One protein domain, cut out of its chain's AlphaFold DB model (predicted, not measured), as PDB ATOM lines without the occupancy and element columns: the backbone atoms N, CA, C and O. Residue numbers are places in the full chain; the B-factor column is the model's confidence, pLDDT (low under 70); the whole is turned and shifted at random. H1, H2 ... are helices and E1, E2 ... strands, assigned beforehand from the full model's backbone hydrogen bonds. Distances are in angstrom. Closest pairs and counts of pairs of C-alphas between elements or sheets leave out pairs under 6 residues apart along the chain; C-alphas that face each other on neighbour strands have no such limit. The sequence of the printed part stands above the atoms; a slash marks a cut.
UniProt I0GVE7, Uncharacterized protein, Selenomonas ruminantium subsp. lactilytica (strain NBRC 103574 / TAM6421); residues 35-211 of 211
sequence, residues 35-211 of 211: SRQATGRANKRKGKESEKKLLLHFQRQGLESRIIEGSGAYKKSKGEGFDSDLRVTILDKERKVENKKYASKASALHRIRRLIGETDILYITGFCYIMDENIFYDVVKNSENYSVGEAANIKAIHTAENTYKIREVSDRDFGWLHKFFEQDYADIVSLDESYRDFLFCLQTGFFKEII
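What this domain is: This is residues 35 to 211 of the 211 residues of an uncharacterized protein of Selenomonas ruminantium subsp. lactilytica (strain NBRC 103574 / TAM6421) (UniProt I0GVE7). One long sheet of nine strands, strongly twisted and curled like part of a barrel, makes the core, with helices on both faces; it curls round H1, whose residues 35 to 42 stick out as an arm. H4 and H6 are on the same face as H1, H3 and H5 cover the other, and H2 lies off the sheet. The 177 printed residues, with six named helices and nine named strands, run H1 E1 H2 E2 E3 H3 E4 E5 H4 E6 E7 H5 E8 E9 H6; the mixed sheet has the order E1 E2 E3 E8 E9 E5 E4 E7 E6. The class is mixed, helices and strands; the whole is compact, with a radius of gyration of the C-alphas of 16.3 A and spans of 51 by 35 by 28 A.

How they stand to each other: H1, residues 35 to 60, is on the sheet; its closest C-alphas to E1, residues 65 to 67, are Leu 55 and Ser 65, 6.4 A. H2, residues 72 to 78, is not on the sheet. E2, residues 86 to 90, is antiparallel to E1, with N 66 and O 87 2.9 A apart, and forms a hairpin with E3, residues 93 to 102, with N 95 and O 88 2.7 A apart. E3 is parallel to E8, residues 188 to 193, with N 100 and O 190 2.8 A apart. H3, residues 107 to 117, has a height of 6.6 A over the sheet and runs across E5, residues 128 to 132, at 74 degrees on the local plane. E4, residues 121 to 124, forms a hairpin with E5, with N 122 and O 130 2.8 A apart. H4, residues 133 to 141, comes closest to E9, residues 199 to 203, at the C-alphas of Glu 133 and Leu 199, 5.7 A. E6, residues 156 to 158, and E7, residues 163 to 169, form a hairpin, with N 164 and O 157 2.8 A apart; E7 is parallel to E4, with N 123 and O 167 2.8 A apart. H5, residues 175 to 184, lies over E8 at a height of 9.1 A. E8 and E9 form a hairpin, with N 191 and O 199 2.8 A apart; E9 is antiparallel to E5, with N 202 and O 129 2.8 A apart. H6, residues 204 to 209, comes closest to E5 at the C-alphas of Cys 128 and Thr 204, 5.1 A. Every O i to N i+4 pair is within hydrogen-bond range in H1, H2, H3, H4 and H6, and 3 of 6 in H5.

Where its parts are: H1 begins at C-alpha 35 (83.659, 49.715, 64.434) and is 37.5 A long; E3 is 28.0 A and E7 19.6 A. H6 ends at C-alpha 209 (63.164, 51.321, 105.583).

The domain as a whole: The C-alphas farthest apart, of Ser 35 and Gly 149, are 55.5 A apart. The printed part has no cut; the link from H4 to E6 is long, at 14 residues. The mean pLDDT of the printed part is 86.1; residues 71 to 74, 76 to 81, 103 to 105 and 145 to 153 are under 70.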
ATOM      1  N   SER A  35      84.422  48.566  63.927       82.62
ATOM      2  CA  SER A  35      83.659  49.715  64.434       82.62
ATOM      3  C   SER A  35      82.801  49.352  65.647       82.62
ATOM      4  O   SER A  35      82.921  49.986  66.689       82.62
ATOM      5  N   ARG A  36      82.016  48.266  65.576       81.19
ATOM      6  CA  ARG A  36      81.193  47.792  66.702       81.19
ATOM      7  C   ARG A  36      82.042  47.395  67.910       81.19
ATOM      8  O   ARG A  36      81.632  47.624  69.044       81.19
ATOM      9  N   GLN A  37      83.224  46.822  67.688       84.88
ATOM     10  CA  GLN A  37      84.174  46.529  68.765       84.88
ATOM     11  C   GLN A  37      84.723  47.808  69.411       84.88
ATOM     12  O   GLN A  37      84.860  47.856  70.632       84.88
ATOM     13  N   ALA A  38      85.052  48.831  68.618       86.88
ATOM     14  CA  ALA A  38      85.516  50.120  69.127       86.88
ATOM     15  C   ALA A  38      84.425  50.816  69.956       86.88
ATOM     16  O   ALA A  38      84.687  51.212  71.090       86.88
ATOM     17  N   THR A  39      83.185  50.857  69.455       86.50
ATOM     18  CA  THR A  39      82.027  51.376  70.200       86.50
ATOM     19  C   THR A  39      81.804  50.606  71.500       86.50
ATOM     20  O   THR A  39      81.642  51.216  72.550       86.50
ATOM     21  N   GLY A  40      81.865  49.270  71.469       86.44
ATOM     22  CA  GLY A  40      81.733  48.449  72.676       86.44
ATOM     23  C   GLY A  40      82.810  48.749  73.722       86.44
ATOM     24  O   GLY A  40      82.504  48.857  74.908       86.44
ATOM     25  N   ARG A  41      84.064  48.951  73.294       88.19
ATOM     26  CA  ARG A  41      85.164  49.355  74.185       88.19
ATOM     27  C   ARG A  41      84.948  50.746  74.779       88.19
ATOM     28  O   ARG A  41      85.164  50.923  75.974       88.19
ATOM     29  N   ALA A  42      84.501  51.703  73.969       88.62
ATOM     30  CA  ALA A  42      84.188  53.051  74.433       88.62
ATOM     31  C   ALA A  42      83.042  53.044  75.457       88.62
ATOM     32  O   ALA A  42      83.170  53.650  76.515       88.62
ATOM     33  N   ASN A  43      81.965  52.301  75.189       87.19
ATOM     34  CA  ASN A  43      80.837  52.168  76.112       87.19
ATOM     35  C   ASN A  43      81.259  51.511  77.430       87.19
ATOM     36  O   ASN A  43      80.906  52.011  78.492       87.19
ATOM     37  N   LYS A  44      82.080  50.453  77.375       87.50
ATOM     38  CA  LYS A  44      82.631  49.813  78.581       87.50
ATOM     39  C   LYS A  44      83.456  50.789  79.423       87.50
ATOM     40  O   LYS A  44      83.360  50.766  80.642       87.50
ATOM     41  N   ARG A  45      84.269  51.640  78.787       89.75
ATOM     42  CA  ARG A  45      85.055  52.662  79.493       89.75
ATOM     43  C   ARG A  45      84.152  53.686  80.180       89.75
ATOM     44  O   ARG A  45      84.332  53.928  81.364       89.75
ATOM     45  N   LYS A  46      83.149  54.203  79.465       90.44
ATOM     46  CA  LYS A  46      82.174  55.161  80.010       90.44
ATOM     47  C   LYS A  46      81.366  54.586  81.176       90.44
ATOM     48  O   LYS A  46      81.105  55.308  82.128       90.44
ATOM     49  N   GLY A  47      80.996  53.305  81.113       90.00
ATOM     50  CA  GLY A  47      80.353  52.604  82.232       90.00
ATOM     51  C   GLY A  47      81.239  52.601  83.478       90.00
ATOM     52  O   GLY A  47      80.836  53.109  84.514       90.00
ATOM     53  N   LYS A  48      82.505  52.185  83.336       91.00
ATOM     54  CA  LYS A  48      83.477  52.210  84.443       91.00
ATOM     55  C   LYS A  48      83.746  53.608  85.002       91.00
ATOM     56  O   LYS A  48      83.967  53.766  86.195       91.00
ATOM     57  N   GLU A  49      83.789  54.626  84.146       92.75
ATOM     58  CA  GLU A  49      83.928  56.021  84.585       92.75
ATOM     59  C   GLU A  49      82.706  56.471  85.394       92.75
ATOM     60  O   GLU A  49      82.867  57.127  86.418       92.75
ATOM     61  N   SER A  50      81.504  56.071  84.974       93.81
ATOM     62  CA  SER A  50      80.259  56.320  85.703       93.81
ATOM     63  C   SER A  50      80.233  55.619  87.065       93.81
ATOM     64  O   SER A  50      79.910  56.256  88.060       93.81
ATOM     65  N   GLU A  51      80.654  54.351  87.140       94.81
ATOM     66  CA  GLU A  51      80.769  53.601  88.403       94.81
ATOM     67  C   GLU A  51      81.735  54.289  89.379       94.81
ATOM     68  O   GLU A  51      81.412  54.500  90.544       94.81
ATOM     69  N   LYS A  52      82.911  54.711  88.892       95.25
ATOM     70  CA  LYS A  52      83.881  55.467  89.700       95.25
ATOM     71  C   LYS A  52      83.335  56.811  90.157       95.25
ATOM     72  O   LYS A  52      83.591  57.212  91.288       95.25
ATOM     73  N   LYS A  53      82.603  57.511  89.285       95.50
ATOM     74  CA  LYS A  53      81.925  58.756  89.650       95.50
ATOM     75  C   LYS A  53      80.950  58.478  90.795       95.50
ATOM     76  O   LYS A  53      81.060  59.129  91.823       95.50
ATOM     77  N   LEU A  54      80.075  57.483  90.665       96.31
ATOM     78  CA  LEU A  54      79.101  57.144  91.704       96.31
ATOM     79  C   LEU A  54      79.765  56.811  93.047       96.31
ATOM     80  O   LEU A  54      79.360  57.352  94.071       96.31
ATOM     81  N   LEU A  55      80.827  55.998  93.032       97.00
ATOM     82  CA  LEU A  55      81.615  55.675  94.225       97.00
ATOM     83  C   LEU A  55      82.090  56.942  94.954       97.00
ATOM     84  O   LEU A  55      81.925  57.065  96.164       97.00
ATOM     85  N   LEU A  56      82.645  57.907  94.215       96.06
ATOM     86  CA  LEU A  56      83.110  59.168  94.797       96.06
ATOM     87  C   LEU A  56      81.965  59.991  95.389       96.06
ATOM     88  O   LEU A  56      82.168  60.658  96.401       96.06
ATOM     89  N   HIS A  57      80.782  59.974  94.772       95.75
ATOM     90  CA  HIS A  57      79.618  60.671  95.314       95.75
ATOM     91  C   HIS A  57      79.169  60.045  96.643       95.75
ATOM     92  O   HIS A  57      78.998  60.785  97.608       95.75
ATOM     93  N   PHE A  58      79.098  58.714  96.746       97.50
ATOM     94  CA  PHE A  58      78.804  58.039  98.016       97.50
ATOM     95  C   PHE A  58      79.840  58.363  99.101       97.50
ATOM     96  O   PHE A  58      79.475  58.806 100.190       97.50
ATOM     97  N   GLN A  59      81.131  58.239  98.787       96.38
ATOM     98  CA  GLN A  59      82.212  58.506  99.741       96.38
ATOM     99  C   GLN A  59      82.229  59.961 100.229       96.38
ATOM    100  O   GLN A  59      82.451  60.213 101.410       96.38
ATOM    101  N   ARG A  60      81.949  60.934  99.349       96.19
ATOM    102  CA  ARG A  60      81.837  62.358  99.725       96.19
ATOM    103  C   ARG A  60      80.697  62.633 100.697       96.19
ATOM    104  O   ARG A  60      80.768  63.603 101.441       96.19
ATOM    105  N   GLN A  61      79.664  61.802 100.673       95.81
ATOM    106  CA  GLN A  61      78.523  61.894 101.578       95.81
ATOM    107  C   GLN A  61      78.716  61.060 102.850       95.81
ATOM    108  O   GLN A  61      77.792  60.963 103.649       95.81
ATOM    109  N   GLY A  62      79.909  60.484 103.048       95.31
ATOM    110  CA  GLY A  62      80.251  59.686 104.224       95.31
ATOM    111  C   GLY A  62      79.757  58.241 104.171       95.31
ATOM    112  O   GLY A  62      79.840  57.548 105.178       95.31
ATOM    113  N   LEU A  63      79.256  57.769 103.023       96.31
ATOM    114  CA  LEU A  63      78.768  56.399 102.884       96.31
ATOM    115  C   LEU A  63      79.912  55.446 102.533       96.31
ATOM    116  O   LEU A  63      80.605  55.617 101.518       96.31
ATOM    117  N   GLU A  64      80.074  54.398 103.340       96.94
ATOM    118  CA  GLU A  64      80.989  53.304 103.029       96.94
ATOM    119  C   GLU A  64      80.520  52.607 101.749       96.94
ATOM    120  O   GLU A  64      79.373  52.181 101.630       96.94
ATOM    121  N   SER A  65      81.391  52.536 100.746       96.56
ATOM    122  CA  SER A  65      81.031  52.002  99.436       96.56
ATOM    123  C   SER A  65      82.232  51.439  98.689       96.56
ATOM    124  O   SER A  65      83.375  51.865  98.884       96.56
ATOM    125  N   ARG A  66      81.970  50.467  97.809       94.88
ATOM    126  CA  ARG A  66      82.984  49.784  96.991       94.88
ATOM    127  C   ARG A  66      82.431  49.346  95.636       94.88
ATOM    128  O   ARG A  66      81.256  49.007  95.505       94.88
ATOM    129  N   ILE A  67      83.301  49.316  94.627       92.69
ATOM    130  CA  ILE A  67      82.992  48.745  93.307       92.69
ATOM    131  C   ILE A  67      83.224  47.234  93.352       92.69
ATOM    132  O   ILE A  67      84.235  46.768  93.879       92.69
ATOM    133  N   ILE A  68      82.317  46.472  92.748       89.75
ATOM    134  CA  ILE A  68      82.479  45.032  92.566       89.75
ATOM    135  C   ILE A  68      83.198  44.771  91.243       89.75
ATOM    136  O   ILE A  68      82.641  44.906  90.148       89.75
ATOM    137  N   GLU A  69      84.467  44.380  91.339       81.81
ATOM    138  CA  GLU A  69      85.285  44.116  90.163       81.81
ATOM    139  C   GLU A  69      84.845  42.855  89.414       81.81
ATOM    140  O   GLU A  69      84.683  41.771  89.975       81.81
ATOM    141  N   GLY A  70      84.712  42.976  88.095       70.88
ATOM    142  CA  GLY A  70      84.415  41.839  87.236       70.88
ATOM    143  C   GLY A  70      83.548  42.207  86.046       70.88
ATOM    144  O   GLY A  70      83.166  43.352  85.841       70.88
ATOM    145  N   SER A  71      83.244  41.212  85.220       64.12
ATOM    146  CA  SER A  71      82.216  41.312  84.177       64.12
ATOM    147  C   SER A  71      81.205  40.191  84.375       64.12
ATOM    148  O   SER A  71      81.579  39.175  84.948       64.12
ATOM    149  N   GLY A  72      79.964  40.350  83.907       64.38
ATOM    150  CA  GLY A  72      78.828  39.479  84.258       64.38
ATOM    151  C   GLY A  72      79.111  37.968  84.335       64.38
ATOM    152  O   GLY A  72      78.715  37.334  85.300       64.38
ATOM    153  N   ALA A  73      79.855  37.380  83.390       64.62
ATOM    154  CA  ALA A  73      80.208  35.953  83.459       64.62
ATOM    155  C   ALA A  73      81.175  35.615  84.613       64.62
ATOM    156  O   ALA A  73      80.994  34.620  85.308       64.62
ATOM    157  N   TYR A  74      82.175  36.468  84.844       67.06
ATOM    158  CA  TYR A  74      83.106  36.344  85.967       67.06
ATOM    159  C   TYR A  74      82.397  36.555  87.309       67.06
ATOM    160  O   TYR A  74      82.579  35.765  88.230       67.06
ATOM    161  N   LYS A  75      81.531  37.572  87.382       70.19
ATOM    162  CA  LYS A  75      80.685  37.872  88.542       70.19
ATOM    163  C   LYS A  75      79.834  36.656  88.937       70.19
ATOM    164  O   LYS A  75      79.954  36.156  90.049       70.19
ATOM    165  N   LYS A  76      79.111  36.073  87.972       66.81
ATOM    166  CA  LYS A  76      78.303  34.855  88.170       66.81
ATOM    167  C   LYS A  76      79.116  33.644  88.632       66.81
ATOM    168  O   LYS A  76      78.619  32.849  89.417       66.81
ATOM    169  N   SER A  77      80.358  33.502  88.167       69.62
ATOM    170  CA  SER A  77      81.226  32.385  88.570       69.62
ATOM    171  C   SER A  77      81.799  32.506  89.986       69.62
ATOM    172  O   SER A  77      82.268  31.512  90.531       69.62
ATOM    173  N   LYS A  78      81.792  33.709  90.578       66.50
ATOM    174  CA  LYS A  78      82.349  33.969  91.913       66.50
ATOM    175  C   LYS A  78      81.342  33.782  93.050       66.50
ATOM    176  O   LYS A  78      81.771  33.696  94.193       66.50
ATOM    177  N   GLY A  79      80.055  33.643  92.733       65.12
ATOM    178  CA  GLY A  79      79.001  33.405  93.715       65.12
ATOM    179  C   GLY A  79      78.478  34.685  94.369       65.12
ATOM    180  O   GLY A  79      78.502  35.766  93.777       65.12
ATOM    181  N   GLU A  80      77.951  34.533  95.579       65.12
ATOM    182  CA  GLU A  80      77.289  35.585  96.352       65.12
ATOM    183  C   GLU A  80      78.227  36.774  96.637       65.12
ATOM    184  O   GLU A  80      79.427  36.607  96.849       65.12
ATOM    185  N   GLY A  81      77.694  37.998  96.594       66.12
ATOM    186  CA  GLY A  81      78.476  39.220  96.826       66.12
ATOM    187  C   GLY A  81      79.119  39.846  95.580       66.12
ATOM    188  O   GLY A  81      79.653  40.951  95.675       66.12
ATOM    189  N   PHE A  82      79.046  39.185  94.417       71.19
ATOM    190  CA  PHE A  82      79.635  39.667  93.158       71.19
ATOM    191  C   PHE A  82      78.613  40.047  92.079       71.19
ATOM    192  O   PHE A  82      79.000  40.270  90.938       71.19
ATOM    193  N   ASP A  83      77.327  40.117  92.404       77.31
ATOM    194  CA  ASP A  83      76.231  40.294  91.446       77.31
ATOM    195  C   ASP A  83      76.032  41.743  90.969       77.31
ATOM    196  O   ASP A  83      75.868  41.949  89.777       77.31
ATOM    197  N   SER A  84      76.153  42.763  91.823       83.31
ATOM    198  CA  SER A  84      75.904  44.160  91.409       83.31
ATOM    199  C   SER A  84      77.144  44.885  90.882       83.31
ATOM    200  O   SER A  84      78.264  44.367  90.921       83.31
ATOM    201  N   ASP A  85      76.969  46.115  90.397       87.31
ATOM    202  CA  ASP A  85      78.074  47.010  90.041       87.31
ATOM    203  C   ASP A  85      78.777  47.610  91.268       87.31
ATOM    204  O   ASP A  85      80.011  47.615  91.330       87.31
ATOM    205  N   LEU A  86      78.012  48.096  92.249       93.56
ATOM    206  CA  LEU A  86      78.535  48.684  93.485       93.56
ATOM    207  C   LEU A  86      77.807  48.158  94.724       93.56
ATOM    208  O   LEU A  86      76.658  47.715  94.662       93.56
ATOM    209  N   ARG A  87      78.490  48.263  95.865       94.38
ATOM    210  CA  ARG A  87      77.931  48.092  97.205       94.38
ATOM    211  C   ARG A  87      78.053  49.390  97.990       94.38
ATOM    212  O   ARG A  87      79.064  50.082  97.858       94.38
ATOM    213  N   VAL A  88      77.039  49.700  98.790       96.00
ATOM    214  CA  VAL A  88      77.019  50.855  99.697       96.00
ATOM    215  C   VAL A  88      76.358  50.471 101.017       96.00
ATOM    216  O   VAL A  88      75.338  49.792 101.002       96.00
ATOM    217  N   THR A  89      76.916  50.887 102.147       96.00
ATOM    218  CA  THR A  89      76.328  50.659 103.471       96.00
ATOM    219  C   THR A  89      75.351  51.786 103.797       96.00
ATOM    220  O   THR A  89      75.732  52.956 103.804       96.00
ATOM    221  N   ILE A  90      74.084  51.444 104.044       94.50
ATOM    222  CA  ILE A  90      73.022  52.373 104.463       94.50
ATOM    223  C   ILE A  90      72.218  51.700 105.578       94.50
ATOM    224  O   ILE A  90      71.761  50.570 105.387       94.50
ATOM    225  N   LEU A  91      72.030  52.394 106.710       89.88
ATOM    226  CA  LEU A  91      71.418  51.842 107.931       89.88
ATOM    227  C   LEU A  91      72.102  50.536 108.380       89.88
ATOM    228  O   LEU A  91      71.444  49.510 108.545       89.88
ATOM    229  N   ASP A  92      73.437  50.552 108.451       90.88
ATOM    230  CA  ASP A  92      74.295  49.407 108.811       90.88
ATOM    231  C   ASP A  92      74.115  48.136 107.956       90.88
ATOM    232  O   ASP A  92      74.615  47.060 108.292       90.88
ATOM    233  N   LYS A  93      73.428  48.239 106.812       93.06
ATOM    234  CA  LYS A  93      73.220  47.141 105.862       93.06
ATOM    235  C   LYS A  93      73.912  47.444 104.541       93.06
ATOM    236  O   LYS A  93      73.744  48.525 103.975       93.06
ATOM    237  N   GLU A  94      74.641  46.465 104.008       94.12
ATOM    238  CA  GLU A  94      75.195  46.553 102.653       94.12
ATOM    239  C   GLU A  94      74.054  46.442 101.625       94.12
ATOM    240  O   GLU A  94      73.311  45.461 101.605       94.12
ATOM    241  N   ARG A  95      73.918  47.451 100.765       94.38
ATOM    242  CA  ARG A  95      72.918  47.536  99.698       94.38
ATOM    243  C   ARG A  95      73.551  47.321  98.335       94.38
ATOM    244  O   ARG A  95      74.658  47.793  98.051       94.38
ATOM    245  N   LYS A  96      72.818  46.627  97.468       94.25
ATOM    246  CA  LYS A  96      73.205  46.370  96.081       94.25
ATOM    247  C   LYS A  96      72.812  47.550  95.204       94.25
ATOM    248  O   LYS A  96      71.637  47.908  95.127       94.25
ATOM    249  N   VAL A  97      73.791  48.112  94.505       95.12
ATOM    250  CA  VAL A  97      73.584  49.234  93.587       95.12
ATOM    251  C   VAL A  97      73.915  48.807  92.163       95.12
ATOM    252  O   VAL A  97      75.040  48.386  91.878       95.12
ATOM    253  N   GLU A  98      72.942  48.952  91.269       94.25
ATOM    254  CA  GLU A  98      73.129  48.802  89.826       94.25
ATOM    255  C   GLU A  98      73.283  50.179  89.179       94.25
ATOM    256  O   GLU A  98      72.427  51.049  89.358       94.25
ATOM    257  N   ASN A  99      74.347  50.391  88.398       93.88
ATOM    258  CA  ASN A  99      74.627  51.700  87.814       93.88
ATOM    259  C   ASN A  99      74.448  51.707  86.296       93.88
ATOM    260  O   ASN A  99      75.173  51.052  85.545       93.88
ATOM    261  N   LYS A 100      73.516  52.524  85.801       91.88
ATOM    262  CA  LYS A 100      73.206  52.601  84.373       91.88
ATOM    263  C   LYS A 100      73.578  53.955  83.788       91.88
ATOM    264  O   LYS A 100      72.916  54.969  84.004       91.88
ATOM    265  N   LYS A 101      74.611  53.941  82.939       90.00
ATOM    266  CA  LYS A 101      75.021  55.103  82.147       90.00
ATOM    267  C   LYS A 101      74.183  55.248  80.881       90.00
ATOM    268  O   LYS A 101      74.243  54.403  79.985       90.00
ATOM    269  N   TYR A 102      73.509  56.383  80.753       82.94
ATOM    270  CA  TYR A 102      72.777  56.775  79.558       82.94
ATOM    271  C   TYR A 102      73.533  57.809  78.719       82.94
ATOM    272  O   TYR A 102      74.342  58.605  79.202       82.94
ATOM    273  N   ALA A 103      73.259  57.788  77.413       68.81
ATOM    274  CA  ALA A 103      73.601  58.902  76.540       68.81
ATOM    275  C   ALA A 103      72.652  60.079  76.822       68.81
ATOM    276  O   ALA A 103      71.479  59.855  77.104       68.81
ATOM    277  N   SER A 104      73.147  61.310  76.659       58.56
ATOM    278  CA  SER A 104      72.507  62.590  77.031       58.56
ATOM    279  C   SER A 104      71.178  62.948  76.339       58.56
ATOM    280  O   SER A 104      70.743  64.096  76.369       58.56
ATOM    281  N   LYS A 105      70.562  61.997  75.629       59.25
ATOM    282  CA  LYS A 105      69.295  62.150  74.897       59.25
ATOM    283  C   LYS A 105      68.389  60.924  75.036       59.25
ATOM    284  O   LYS A 105      67.559  60.670  74.164       59.25
ATOM    285  N   ALA A 106      68.566  60.115  76.079       72.62
ATOM    286  CA  ALA A 106      67.678  58.987  76.317       72.62
ATOM    287  C   ALA A 106      66.271  59.513  76.652       72.62
ATOM    288  O   ALA A 106      66.056  60.102  77.710       72.62
ATOM    289  N   SER A 107      65.315  59.310  75.741       77.12
ATOM    290  CA  SER A 107      63.948  59.846  75.843       77.12
ATOM    291  C   SER A 107      63.255  59.475  77.158       77.12
ATOM    292  O   SER A 107      62.545  60.298  77.734       77.12
ATOM    293  N   ALA A 108      63.510  58.266  77.665       82.25
ATOM    294  CA  ALA A 108      62.982  57.792  78.938       82.25
ATOM    295  C   ALA A 108      63.511  58.598  80.139       82.25
ATOM    296  O   ALA A 108      62.728  59.015  80.991       82.25
ATOM    297  N   LEU A 109      64.817  58.884  80.181       84.88
ATOM    298  CA  LEU A 109      65.434  59.620  81.287       84.88
ATOM    299  C   LEU A 109      65.017  61.093  81.288       84.88
ATOM    300  O   LEU A 109      64.708  61.655  82.336       84.88
ATOM    301  N   HIS A 110      64.922  61.701  80.103       86.56
ATOM    302  CA  HIS A 110      64.406  63.060  79.956       86.56
ATOM    303  C   HIS A 110      62.965  63.181  80.471       86.56
ATOM    304  O   HIS A 110      62.618  64.158  81.131       86.56
ATOM    305  N   ARG A 111      62.117  62.178  80.198       86.81
ATOM    306  CA  ARG A 111      60.744  62.140  80.714       86.81
ATOM    307  C   ARG A 111      60.715  62.058  82.240       86.81
ATOM    308  O   ARG A 111      59.962  62.818  82.838       86.81
ATOM    309  N   ILE A 112      61.533  61.193  82.847       89.56
ATOM    310  CA  ILE A 112      61.651  61.097  84.312       89.56
ATOM    311  C   ILE A 112      62.079  62.439  84.898       89.56
ATOM    312  O   ILE A 112      61.410  62.939  85.790       89.56
ATOM    313  N   ARG A 113      63.125  63.065  84.352       89.19
ATOM    314  CA  ARG A 113      63.598  64.368  84.839       89.19
ATOM    315  C   ARG A 113      62.564  65.472  84.717       89.19
ATOM    316  O   ARG A 113      62.495  66.310  85.597       89.19
ATOM    317  N   ARG A 114      61.765  65.489  83.648       88.62
ATOM    318  CA  ARG A 114      60.671  66.457  83.534       88.62
ATOM    319  C   ARG A 114      59.621  66.225  84.618       88.62
ATOM    320  O   ARG A 114      59.193  67.180  85.243       88.62
ATOM    321  N   LEU A 115      59.237  64.967  84.845       87.81
ATOM    322  CA  LEU A 115      58.279  64.621  85.896       87.81
ATOM    323  C   LEU A 115      58.816  64.984  87.279       87.81
ATOM    324  O   LEU A 115      58.068  65.561  88.052       87.81
ATOM    325  N   ILE A 116      60.091  64.690  87.556       87.44
ATOM    326  CA  ILE A 116      60.765  65.075  88.797       87.44
ATOM    327  C   ILE A 116      60.883  66.587  88.898       87.44
ATOM    328  O   ILE A 116      60.551  67.094  89.935       87.44
ATOM    329  N   GLY A 117      61.220  67.338  87.848       79.88
ATOM    330  CA  GLY A 117      61.244  68.807  87.912       79.88
ATOM    331  C   GLY A 117      59.879  69.460  88.190       79.88
ATOM    332  O   GLY A 117      59.824  70.638  88.532       79.88
ATOM    333  N   GLU A 118      58.779  68.717  88.037       77.06
ATOM    334  CA  GLU A 118      57.425  69.126  88.435       77.06
ATOM    335  C   GLU A 118      57.082  68.728  89.893       77.06
ATOM    336  O   GLU A 118      56.044  69.144  90.408       77.06
ATOM    337  N   THR A 119      57.907  67.905  90.552       83.75
ATOM    338  CA  THR A 119      57.750  67.411  91.935       83.75
ATOM    339  C   THR A 119      59.123  67.371  92.632       83.75
ATOM    340  O   THR A 119      60.024  68.094  92.239       83.75
ATOM    341  N   ASP A 120      59.304  66.562  93.673       91.50
ATOM    342  CA  ASP A 120      60.634  66.262  94.222       91.50
ATOM    343  C   ASP A 120      60.958  64.768  94.056       91.50
ATOM    344  O   ASP A 120      62.051  64.379  93.645       91.50
ATOM    345  N   ILE A 121      59.962  63.911  94.310       94.00
ATOM    346  CA  ILE A 121      60.075  62.452  94.247       94.00
ATOM    347  C   ILE A 121      58.953  61.879  93.382       94.00
ATOM    348  O   ILE A 121      57.780  62.227  93.529       94.00
ATOM    349  N   LEU A 122      59.303  60.961  92.488       95.00
ATOM    350  CA  LEU A 122      58.367  60.235  91.638       95.00
ATOM    351  C   LEU A 122      58.170  58.814  92.173       95.00
ATOM    352  O   LEU A 122      59.098  58.013  92.150       95.00
ATOM    353  N   TYR A 123      56.962  58.479  92.604       94.75
ATOM    354  CA  TYR A 123      56.579  57.116  92.951       94.75
ATOM    355  C   TYR A 123      55.939  56.430  91.743       94.75
ATOM    356  O   TYR A 123      54.907  56.871  91.239       94.75
ATOM    357  N   ILE A 124      56.545  55.344  91.273       93.94
ATOM    358  CA  ILE A 124      55.924  54.459  90.291       93.94
ATOM    359  C   ILE A 124      55.117  53.419  91.062       93.94
ATOM    360  O   ILE A 124      55.696  52.609  91.790       93.94
ATOM    361  N   THR A 125      53.791  53.456  90.912       90.75
ATOM    362  CA  THR A 125      52.845  52.684  91.726       90.75
ATOM    363  C   THR A 125      53.229  51.209  91.810       90.75
ATOM    364  O   THR A 125      53.287  50.516  90.796       90.75
ATOM    365  N   GLY A 126      53.457  50.727  93.034       89.62
ATOM    366  CA  GLY A 126      53.768  49.328  93.329       89.62
ATOM    367  C   GLY A 126      55.190  48.896  92.976       89.62
ATOM    368  O   GLY A 126      55.496  47.713  93.096       89.62
ATOM    369  N   PHE A 127      56.056  49.822  92.556       93.75
ATOM    370  CA  PHE A 127      57.380  49.498  92.042       93.75
ATOM    371  C   PHE A 127      58.495  50.224  92.804       93.75
ATOM    372  O   PHE A 127      59.094  49.642  93.717       93.75
ATOM    373  N   CYS A 128      58.786  51.482  92.473       95.19
ATOM    374  CA  CYS A 128      59.957  52.180  93.004       95.19
ATOM    375  C   CYS A 128      59.743  53.688  93.161       95.19
ATOM    376  O   CYS A 128      58.883  54.282  92.508       95.19
ATOM    377  N   TYR A 129      60.592  54.313  93.976       96.06
ATOM    378  CA  TYR A 129      60.673  55.764  94.147       96.06
ATOM    379  C   TYR A 129      61.897  56.301  93.415       96.06
ATOM    380  O   TYR A 129      62.973  55.724  93.535       96.06
ATOM    381  N   ILE A 130      61.745  57.391  92.667       96.00
ATOM    382  CA  ILE A 130      62.819  58.030  91.906       96.00
ATOM    383  C   ILE A 130      63.005  59.464  92.388       96.00
ATOM    384  O   ILE A 130      62.035  60.212  92.480       96.00
ATOM    385  N   MET A 131      64.248  59.856  92.649       96.19
ATOM    386  CA  MET A 131      64.598  61.197  93.116       96.19
ATOM    387  C   MET A 131      65.969  61.636  92.598       96.19
ATOM    388  O   MET A 131      66.780  60.806  92.172       96.19
ATOM    389  N   ASP A 132      66.220  62.943  92.624       95.06
ATOM    390  CA  ASP A 132      67.549  63.492  92.356       95.06
ATOM    391  C   ASP A 132      68.527  63.188  93.498       95.06
ATOM    392  O   ASP A 132      68.151  62.977  94.651       95.06
ATOM    393  N   GLU A 133      69.810  63.178  93.151       94.81
ATOM    394  CA  GLU A 133      70.929  62.878  94.041       94.81
ATOM    395  C   GLU A 133      70.887  63.609  95.388       94.81
ATOM    396  O   GLU A 133      71.074  62.985  96.431       94.81
ATOM    397  N   ASN A 134      70.635  64.918  95.382       93.88
ATOM    398  CA  ASN A 134      70.643  65.707  96.613       93.88
ATOM    399  C   ASN A 134      69.512  65.288  97.560       93.88
ATOM    400  O   ASN A 134      69.733  65.177  98.763       93.88
ATOM    401  N   ILE A 135      68.333  64.986  97.006       94.56
ATOM    402  CA  ILE A 135      67.177  64.502  97.767       94.56
ATOM    403  C   ILE A 135      67.486  63.121  98.343       94.56
ATOM    404  O   ILE A 135      67.243  62.884  99.520       94.56
ATOM    405  N   PHE A 136      68.077  62.227  97.542       95.81
ATOM    406  CA  PHE A 136      68.490  60.904  98.011       95.81
ATOM    407  C   PHE A 136      69.406  60.999  99.236       95.81
ATOM    408  O   PHE A 136      69.159  60.335 100.241       95.81
ATOM    409  N   TYR A 137      70.435  61.844  99.181       95.12
ATOM    410  CA  TYR A 137      71.350  61.999 100.308       95.12
ATOM    411  C   TYR A 137      70.710  62.669 101.519       95.12
ATOM    412  O   TYR A 137      71.031  62.276 102.638       95.12
ATOM    413  N   ASP A 138      69.819  63.641 101.320       93.12
ATOM    414  CA  ASP A 138      69.090  64.260 102.429       93.12
ATOM    415  C   ASP A 138      68.193  63.235 103.138       93.12
ATOM    416  O   ASP A 138      68.254  63.097 104.358       93.12
ATOM    417  N   VAL A 139      67.439  62.431 102.379       91.88
ATOM    418  CA  VAL A 139      66.587  61.363 102.928       91.88
ATOM    419  C   VAL A 139      67.423  60.318 103.673       91.88
ATOM    420  O   VAL A 139      67.111  59.985 104.810       91.88
ATOM    421  N   VAL A 140      68.522  59.836 103.083       92.81
ATOM    422  CA  VAL A 140      69.383  58.829 103.731       92.81
ATOM    423  C   VAL A 140      69.987  59.354 105.037       92.81
ATOM    424  O   VAL A 140      69.994  58.629 106.029       92.81
ATOM    425  N   LYS A 141      70.462  60.604 105.077       90.88
ATOM    426  CA  LYS A 141      71.052  61.194 106.293       90.88
ATOM    427  C   LYS A 141      70.036  61.440 107.401       90.88
ATOM    428  O   LYS A 141      70.400  61.388 108.568       90.88
ATOM    429  N   ASN A 142      68.788  61.715 107.040       86.88
ATOM    430  CA  ASN A 142      67.714  61.955 107.998       86.88
ATOM    431  C   ASN A 142      66.927  60.686 108.349       86.88
ATOM    432  O   ASN A 142      65.943  60.786 109.073       86.88
ATOM    433  N   SER A 143      67.352  59.512 107.871       84.50
ATOM    434  CA  SER A 143      66.609  58.254 108.022       84.50
ATOM    435  C   SER A 143      66.282  57.880 109.475       84.50
ATOM    436  O   SER A 143      65.211  57.349 109.743       84.50
ATOM    437  N   GLU A 144      67.141  58.234 110.434       75.31
ATOM    438  CA  GLU A 144      66.916  58.002 111.873       75.31
ATOM    439  C   GLU A 144      65.867  58.939 112.501       75.31
ATOM    440  O   GLU A 144      65.361  58.670 113.590       75.31
ATOM    441  N   ASN A 145      65.530  60.043 111.827       68.38
ATOM    442  CA  ASN A 145      64.620  61.071 112.336       68.38
ATOM    443  C   ASN A 145      63.160  60.837 111.930       68.38
ATOM    444  O   ASN A 145      62.268  61.529 112.432       68.38
ATOM    445  N   TYR A 146      62.894  59.894 111.027       67.81
ATOM    446  CA  TYR A 146      61.527  59.569 110.651       67.81
ATOM    447  C   TYR A 146      60.936  58.570 111.642       67.81
ATOM    448  O   TYR A 146      61.498  57.519 111.943       67.81
ATOM    449  N   SER A 147      59.778  58.918 112.200       54.47
ATOM    450  CA  SER A 147      59.013  57.981 113.013       54.47
ATOM    451  C   SER A 147      58.356  56.985 112.066       54.47
ATOM    452  O   SER A 147      57.603  57.409 111.191       54.47
ATOM    453  N   VAL A 148      58.599  55.686 112.280       49.38
ATOM    454  CA  VAL A 148      57.974  54.564 111.557       49.38
ATOM    455  C   VAL A 148      56.464  54.556 111.829       49.38
ATOM    456  O   VAL A 148      55.942  53.789 112.633       49.38
ATOM    457  N   GLY A 149      55.744  55.487 111.218       45.84
ATOM    458  CA  GLY A 149      54.297  55.491 111.143       45.84
ATOM    459  C   GLY A 149      53.913  54.766 109.869       45.84
ATOM    460  O   GLY A 149      54.392  55.129 108.798       45.84
ATOM    461  N   GLU A 150      53.062  53.743 109.968       50.72
ATOM    462  CA  GLU A 150      52.484  53.050 108.815       50.72
ATOM    463  C   GLU A 150      51.775  54.046 107.886       50.72
ATOM    464  O   GLU A 150      50.579  54.319 107.990       50.72
ATOM    465  N   ALA A 151      52.516  54.623 106.949       50.19
ATOM    466  CA  ALA A 151      51.987  55.608 106.035       50.19
ATOM    467  C   ALA A 151      51.631  54.898 104.734       50.19
ATOM    468  O   ALA A 151      52.364  54.913 103.747       50.19
ATOM    469  N   ALA A 152      50.450  54.284 104.717       50.44
ATOM    470  CA  ALA A 152      49.882  53.698 103.506       50.44
ATOM    471  C   ALA A 152      49.654  54.725 102.370       50.44
ATOM    472  O   ALA A 152      49.232  54.329 101.294       50.44
ATOM    473  N   ASN A 153      49.943  56.022 102.570       63.34
ATOM    474  CA  ASN A 153      49.808  57.087 101.572       63.34
ATOM    475  C   ASN A 153      50.786  58.258 101.833       63.34
ATOM    476  O   ASN A 153      50.352  59.369 102.150       63.34
ATOM    477  N   ILE A 154      52.101  58.037 101.725       74.62
ATOM    478  CA  ILE A 154      53.096  59.121 101.860       74.62
ATOM    479  C   ILE A 154      52.975  60.064 100.660       74.62
ATOM    480  O   ILE A 154      53.287  59.699  99.529       74.62
ATOM    481  N   LYS A 155      52.506  61.291 100.906       83.94
ATOM    482  CA  LYS A 155      52.407  62.348  99.882       83.94
ATOM    483  C   LYS A 155      53.584  63.318  99.905       83.94
ATOM    484  O   LYS A 155      53.802  64.036  98.932       83.94
ATOM    485  N   ALA A 156      54.321  63.353 101.007       85.88
ATOM    486  CA  ALA A 156      55.527  64.145 101.151       85.88
ATOM    487  C   ALA A 156      56.442  63.535 102.218       85.88
ATOM    488  O   ALA A 156      55.962  62.854 103.123       85.88
ATOM    489  N   ILE A 157      57.739  63.806 102.107       86.06
ATOM    490  CA  ILE A 157      58.745  63.521 103.132       86.06
ATOM    491  C   ILE A 157      59.144  64.845 103.768       86.06
ATOM    492  O   ILE A 157      59.407  65.810 103.052       86.06
ATOM    493  N   HIS A 158      59.221  64.883 105.094       83.56
ATOM    494  CA  HIS A 158      59.648  66.062 105.843       83.56
ATOM    495  C   HIS A 158      60.980  65.777 106.527       83.56
ATOM    496  O   HIS A 158      61.033  64.976 107.453       83.56
ATOM    497  N   THR A 159      62.054  66.401 106.056       81.69
ATOM    498  CA  THR A 159      63.358  66.373 106.729       81.69
ATOM    499  C   THR A 159      63.434  67.540 107.713       81.69
ATOM    500  O   THR A 159      62.514  68.358 107.783       81.69
ATOM    501  N   ALA A 160      64.519  67.636 108.485       77.12
ATOM    502  CA  ALA A 160      64.713  68.768 109.392       77.12
ATOM    503  C   ALA A 160      64.693  70.128 108.660       77.12
ATOM    504  O   ALA A 160      64.284  71.133 109.237       77.12
ATOM    505  N   GLU A 161      65.111  70.150 107.391       80.88
ATOM    506  CA  GLU A 161      65.314  71.379 106.616       80.88
ATOM    507  C   GLU A 161      64.370  71.502 105.412       80.88
ATOM    508  O   GLU A 161      64.080  72.614 104.972       80.88
ATOM    509  N   ASN A 162      63.871  70.383 104.875       87.38
ATOM    510  CA  ASN A 162      63.179  70.352 103.589       87.38
ATOM    511  C   ASN A 162      61.862  69.572 103.638       87.38
ATOM    512  O   ASN A 162      61.626  68.712 104.484       87.38
ATOM    513  N   THR A 163      60.982  69.856 102.679       88.88
ATOM    514  CA  THR A 163      59.781  69.056 102.417       88.88
ATOM    515  C   THR A 163      59.768  68.647 100.954       88.88
ATOM    516  O   THR A 163      59.718  69.511 100.083       88.88
ATOM    517  N   TYR A 164      59.759  67.340 100.696       91.56
ATOM    518  CA  TYR A 164      59.792  66.767  99.353       91.56
ATOM    519  C   TYR A 164      58.446  66.160  98.991       91.56
ATOM    520  O   TYR A 164      57.990  65.217  99.635       91.56
ATOM    521  N   LYS A 165      57.807  66.667  97.942       92.25
ATOM    522  CA  LYS A 165      56.528  66.163  97.439       92.25
ATOM    523  C   LYS A 165      56.719  64.871  96.654       92.25
ATOM    524  O   LYS A 165      57.579  64.774  95.774       92.25
ATOM    525  N   ILE A 166      55.845  63.906  96.923       91.88
ATOM    526  CA  ILE A 166      55.771  62.646  96.190       91.88
ATOM    527  C   ILE A 166      54.623  62.716  95.188       91.88
ATOM    528  O   ILE A 166      53.469  62.962  95.546       91.88
ATOM    529  N   ARG A 167      54.935  62.447  93.921       91.94
ATOM    530  CA  ARG A 167      53.948  62.279  92.858       91.94
ATOM    531  C   ARG A 167      53.873  60.825  92.440       91.94
ATOM    532  O   ARG A 167      54.876  60.243  92.044       91.94
ATOM    533  N   GLU A 168      52.668  60.284  92.436       92.69
ATOM    534  CA  GLU A 168      52.407  58.938  91.946       92.69
ATOM    535  C   GLU A 168      52.168  58.911  90.426       92.69
ATOM    536  O   GLU A 168      51.496  59.786  89.865       92.69
ATOM    537  N   VAL A 169      52.715  57.899  89.750       92.50
ATOM    538  CA  VAL A 169      52.492  57.605  88.329       92.50
ATOM    539  C   VAL A 169      52.344  56.104  88.083       92.50
ATOM    540  O   VAL A 169      52.942  55.278  88.763       92.50
ATOM    541  N   SER A 170      51.588  55.747  87.042       93.31
ATOM    542  CA  SER A 170      51.417  54.351  86.622       93.31
ATOM    543  C   SER A 170      52.709  53.740  86.064       93.31
ATOM    544  O   SER A 170      53.436  54.380  85.303       93.31
ATOM    545  N   ASP A 171      52.922  52.454  86.350       92.50
ATOM    546  CA  ASP A 171      54.064  51.644  85.899       92.50
ATOM    547  C   ASP A 171      54.094  51.321  84.388       92.50
ATOM    548  O   ASP A 171      55.087  50.827  83.858       92.50
ATOM    549  N   ARG A 172      53.032  51.652  83.638       89.81
ATOM    550  CA  ARG A 172      52.852  51.252  82.226       89.81
ATOM    551  C   ARG A 172      54.062  51.523  81.316       89.81
ATOM    552  O   ARG A 172      54.319  50.745  80.402       89.81
ATOM    553  N   ASP A 173      54.799  52.604  81.565       86.69
ATOM    554  CA  ASP A 173      55.903  53.061  80.710       86.69
ATOM    555  C   ASP A 173      57.306  52.767  81.279       86.69
ATOM    556  O   ASP A 173      58.314  53.219  80.723       86.69
ATOM    557  N   PHE A 174      57.394  52.010  82.377       89.44
ATOM    558  CA  PHE A 174      58.630  51.826  83.147       89.44
ATOM    559  C   PHE A 174      59.180  50.396  83.128       89.44
ATOM    560  O   PHE A 174      60.179  50.113  83.783       89.44
ATOM    561  N   GLY A 175      58.652  49.514  82.270       89.94
ATOM    562  CA  GLY A 175      59.139  48.132  82.111       89.94
ATOM    563  C   GLY A 175      60.634  47.990  81.766       89.94
ATOM    564  O   GLY A 175      61.217  46.923  81.932       89.94
ATOM    565  N   TRP A 176      61.295  49.046  81.280       89.38
ATOM    566  CA  TRP A 176      62.751  49.041  81.082       89.38
ATOM    567  C   TRP A 176      63.536  49.166  82.391       89.38
ATOM    568  O   TRP A 176      64.651  48.656  82.459       89.38
ATOM    569  N   LEU A 177      62.974  49.838  83.399       91.12
ATOM    570  CA  LEU A 177      63.603  50.061  84.696       91.12
ATOM    571  C   LEU A 177      63.528  48.795  85.559       91.12
ATOM    572  O   LEU A 177      64.514  48.462  86.210       91.12
ATOM    573  N   HIS A 178      62.428  48.032  85.470       91.69
ATOM    574  CA  HIS A 178      62.290  46.700  86.096       91.69
ATOM    575  C   HIS A 178      63.478  45.793  85.786       91.69
ATOM    576  O   HIS A 178      64.097  45.243  86.690       91.69
ATOM    577  N   LYS A 179      63.897  45.755  84.515       91.00
ATOM    578  CA  LYS A 179      65.035  44.938  84.059       91.00
ATOM    579  C   LYS A 179      66.338  45.236  84.793       91.00
ATOM    580  O   LYS A 179      67.225  44.391  84.800       91.00
ATOM    581  N   PHE A 180      66.502  46.440  85.335       90.62
ATOM    582  CA  PHE A 180      67.714  46.819  86.060       90.62
ATOM    583  C   PHE A 180      67.688  46.335  87.499       90.62
ATOM    584  O   PHE A 180      68.704  45.849  87.979       90.62
ATOM    585  N   PHE A 181      66.526  46.395  88.147       90.75
ATOM    586  CA  PHE A 181      66.333  45.787  89.458       90.75
ATOM    587  C   PHE A 181      66.454  44.258  89.384       90.75
ATOM    588  O   PHE A 181      67.130  43.658  90.212       90.75
ATOM    589  N   GLU A 182      65.877  43.631  88.355       88.25
ATOM    590  CA  GLU A 182      65.882  42.173  88.161       88.25
ATOM    591  C   GLU A 182      67.256  41.584  87.821       88.25
ATOM    592  O   GLU A 182      67.506  40.421  88.130       88.25
ATOM    593  N   GLN A 183      68.135  42.346  87.156       76.69
ATOM    594  CA  GLN A 183      69.396  41.813  86.628       76.69
ATOM    595  C   GLN A 183      70.255  41.186  87.732       76.69
ATOM    596  O   GLN A 183      70.818  40.114  87.512       76.69
ATOM    597  N   ASP A 184      70.298  41.837  88.899       74.50
ATOM    598  CA  ASP A 184      71.173  41.490  90.024       74.50
ATOM    599  C   ASP A 184      70.481  41.703  91.395       74.50
ATOM    600  O   ASP A 184      71.142  41.855  92.423       74.50
ATOM    601  N   TYR A 185      69.138  41.712  91.413       85.56
ATOM    602  CA  TYR A 185      68.298  41.988  92.592       85.56
ATOM    603  C   TYR A 185      68.747  43.246  93.348       85.56
ATOM    604  O   TYR A 185      68.972  43.215  94.557       85.56
ATOM    605  N   ALA A 186      68.945  44.339  92.611       91.06
ATOM    606  CA  ALA A 186      69.463  45.579  93.174       91.06
ATOM    607  C   ALA A 186      68.458  46.205  94.155       91.06
ATOM    608  O   ALA A 186      67.260  46.212  93.886       91.06
ATOM    609  N   ASP A 187      68.930  46.783  95.256       94.38
ATOM    610  CA  ASP A 187      68.100  47.613  96.144       94.38
ATOM    611  C   ASP A 187      67.930  49.024  95.557       94.38
ATOM    612  O   ASP A 187      66.896  49.681  95.715       94.38
ATOM    613  N   ILE A 188      68.977  49.470  94.855       96.44
ATOM    614  CA  ILE A 188      69.148  50.815  94.318       96.44
ATOM    615  C   ILE A 188      69.571  50.713  92.855       96.44
ATOM    616  O   ILE A 188      70.520  50.007  92.514       96.44
ATOM    617  N   VAL A 189      68.925  51.485  91.989       96.06
ATOM    618  CA  VAL A 189      69.394  51.717  90.620       96.06
ATOM    619  C   VAL A 189      69.776  53.184  90.477       96.06
ATOM    620  O   VAL A 189      68.932  54.067  90.633       96.06
ATOM    621  N   SER A 190      71.033  53.459  90.134       95.75
ATOM    622  CA  SER A 190      71.485  54.806  89.786       95.75
ATOM    623  C   SER A 190      71.459  55.010  88.273       95.75
ATOM    624  O   SER A 190      71.927  54.175  87.494       95.75
ATOM    625  N   LEU A 191      70.922  56.147  87.835       94.31
ATOM    626  CA  LEU A 191      70.865  56.536  86.430       94.31
ATOM    627  C   LEU A 191      71.773  57.746  86.210       94.31
ATOM    628  O   LEU A 191      71.530  58.829  86.745       94.31
ATOM    629  N   ASP A 192      72.811  57.568  85.397       92.81
ATOM    630  CA  ASP A 192      73.780  58.616  85.076       92.81
ATOM    631  C   ASP A 192      73.521  59.187  83.679       92.81
ATOM    632  O   ASP A 192      73.522  58.464  82.678       92.81
ATOM    633  N   GLU A 193      73.402  60.508  83.595       87.06
ATOM    634  CA  GLU A 193      73.475  61.267  82.354       87.06
ATOM    635  C   GLU A 193      74.697  62.182  82.412       87.06
ATOM    636  O   GLU A 193      74.907  62.902  83.386       87.06
ATOM    637  N   SER A 194      75.545  62.155  81.378       75.75
ATOM    638  CA  SER A 194      76.748  62.995  81.376       75.75
ATOM    639  C   SER A 194      76.400  64.462  81.655       75.75
ATOM    640  O   SER A 194      75.517  65.008  81.000       75.75
ATOM    641  N   TYR A 195      77.145  65.076  82.583       77.62
ATOM    642  CA  TYR A 195      77.019  66.479  83.012       77.62
ATOM    643  C   TYR A 195      75.777  66.824  83.844       77.62
ATOM    644  O   TYR A 195      75.487  68.004  84.028       77.62
ATOM    645  N   ARG A 196      75.059  65.824  84.361       86.44
ATOM    646  CA  ARG A 196      74.001  66.014  85.359       86.44
ATOM    647  C   ARG A 196      74.271  65.162  86.598       86.44
ATOM    648  O   ARG A 196      75.118  64.255  86.568       86.44
ATOM    649  N   ASP A 197      73.559  65.480  87.669       90.50
ATOM    650  CA  ASP A 197      73.567  64.704  88.909       90.50
ATOM    651  C   ASP A 197      72.913  63.341  88.687       90.50
ATOM    652  O   ASP A 197      72.196  63.139  87.702       90.50
ATOM    653  N   PHE A 198      73.179  62.371  89.556       94.75
ATOM    654  CA  PHE A 198      72.531  61.070  89.431       94.75
ATOM    655  C   PHE A 198      71.031  61.164  89.744       94.75
ATOM    656  O   PHE A 198      70.589  61.990  90.539       94.75
ATOM    657  N   LEU A 199      70.247  60.291  89.114       95.31
ATOM    658  CA  LEU A 199      68.927  59.928  89.625       95.31
ATOM    659  C   LEU A 199      69.046  58.602  90.364       95.31
ATOM    660  O   LEU A 199      69.666  57.670  89.848       95.31
ATOM    661  N   PHE A 200      68.415  58.505  91.526       97.06
ATOM    662  CA  PHE A 200      68.349  57.276  92.306       97.06
ATOM    663  C   PHE A 200      66.939  56.714  92.264       97.06
ATOM    664  O   PHE A 200      65.978  57.425  92.544       97.06
ATOM    665  N   CYS A 201      66.832  55.438  91.908       96.81
ATOM    666  CA  CYS A 201      65.599  54.666  91.952       96.81
ATOM    667  C   CYS A 201      65.720  53.648  93.088       96.81
ATOM    668  O   CYS A 201      66.649  52.840  93.077       96.81
ATOM    669  N   LEU A 202      64.792  53.662  94.039       96.44
ATOM    670  CA  LEU A 202      64.802  52.807  95.224       96.44
ATOM    671  C   LEU A 202      63.614  51.856  95.197       96.44
ATOM    672  O   LEU A 202      62.487  52.290  94.941       96.44
ATOM    673  N   GLN A 203      63.842  50.577  95.500       93.94
ATOM    674  CA  GLN A 203      62.728  49.657  95.719       93.94
ATOM    675  C   GLN A 203      61.817  50.177  96.833       93.94
ATOM    676  O   GLN A 203      62.278  50.762  97.811       93.94
ATOM    677  N   THR A 204      60.515  49.912  96.713       91.62
ATOM    678  CA  THR A 204      59.528  50.361  97.706       91.62
ATOM    679  C   THR A 204      59.833  49.839  99.113       91.62
ATOM    680  O   THR A 204      59.628  50.567 100.078       91.62
ATOM    681  N   GLY A 205      60.340  48.605  99.237       90.25
ATOM    682  CA  GLY A 205      60.771  48.043 100.521       90.25
ATOM    683  C   GLY A 205      61.895  48.864 101.150       90.25
ATOM    684  O   GLY A 205      61.732  49.358 102.256       90.25
ATOM    685  N   PHE A 206      62.976  49.099 100.400       92.12
ATOM    686  CA  PHE A 206      64.104  49.889 100.888       92.12
ATOM    687  C   PHE A 206      63.724  51.343 101.193       92.12
ATOM    688  O   PHE A 206      64.118  51.872 102.224       92.12
ATOM    689  N   PHE A 207      62.922  51.984 100.341       92.06
ATOM    690  CA  PHE A 207      62.465  53.351 100.587       92.06
ATOM    691  C   PHE A 207      61.675  53.472 101.899       92.06
ATOM    692  O   PHE A 207      61.885  54.423 102.635       92.06
ATOM    693  N   LYS A 208      60.830  52.483 102.221       88.94
ATOM    694  CA  LYS A 208      60.111  52.396 103.505       88.94
ATOM    695  C   LYS A 208      60.999  52.054 104.704       88.94
ATOM    696  O   LYS A 208      60.536  52.161 105.825       88.94
ATOM    697  N   GLU A 209      62.212  51.548 104.488       88.75
ATOM    698  CA  GLU A 209      63.164  51.321 105.583       88.75
ATOM    699  C   GLU A 209      63.890  52.616 105.981       88.75
ATOM    700  O   GLU A 209      64.368  52.701 107.106       88.75
ATOM    701  N   ILE A 210      64.015  53.587 105.066       88.06
ATOM    702  CA  ILE A 210      64.766  54.839 105.284       88.06
ATOM    703  C   ILE A 210      63.876  56.044 105.631       88.06
ATOM    704  O   ILE A 210      64.404  57.144 105.781       88.06
ATOM    705  N   ILE A 211      62.559  55.847 105.728       84.25
ATOM    706  CA  ILE A 211      61.540  56.830 106.141       84.25
ATOM    707  C   ILE A 211      60.565  56.179 107.118       84.25
ATOM    708  O   ILE A 211      59.892  56.929 107.850       84.25
TER     709      ILE A 211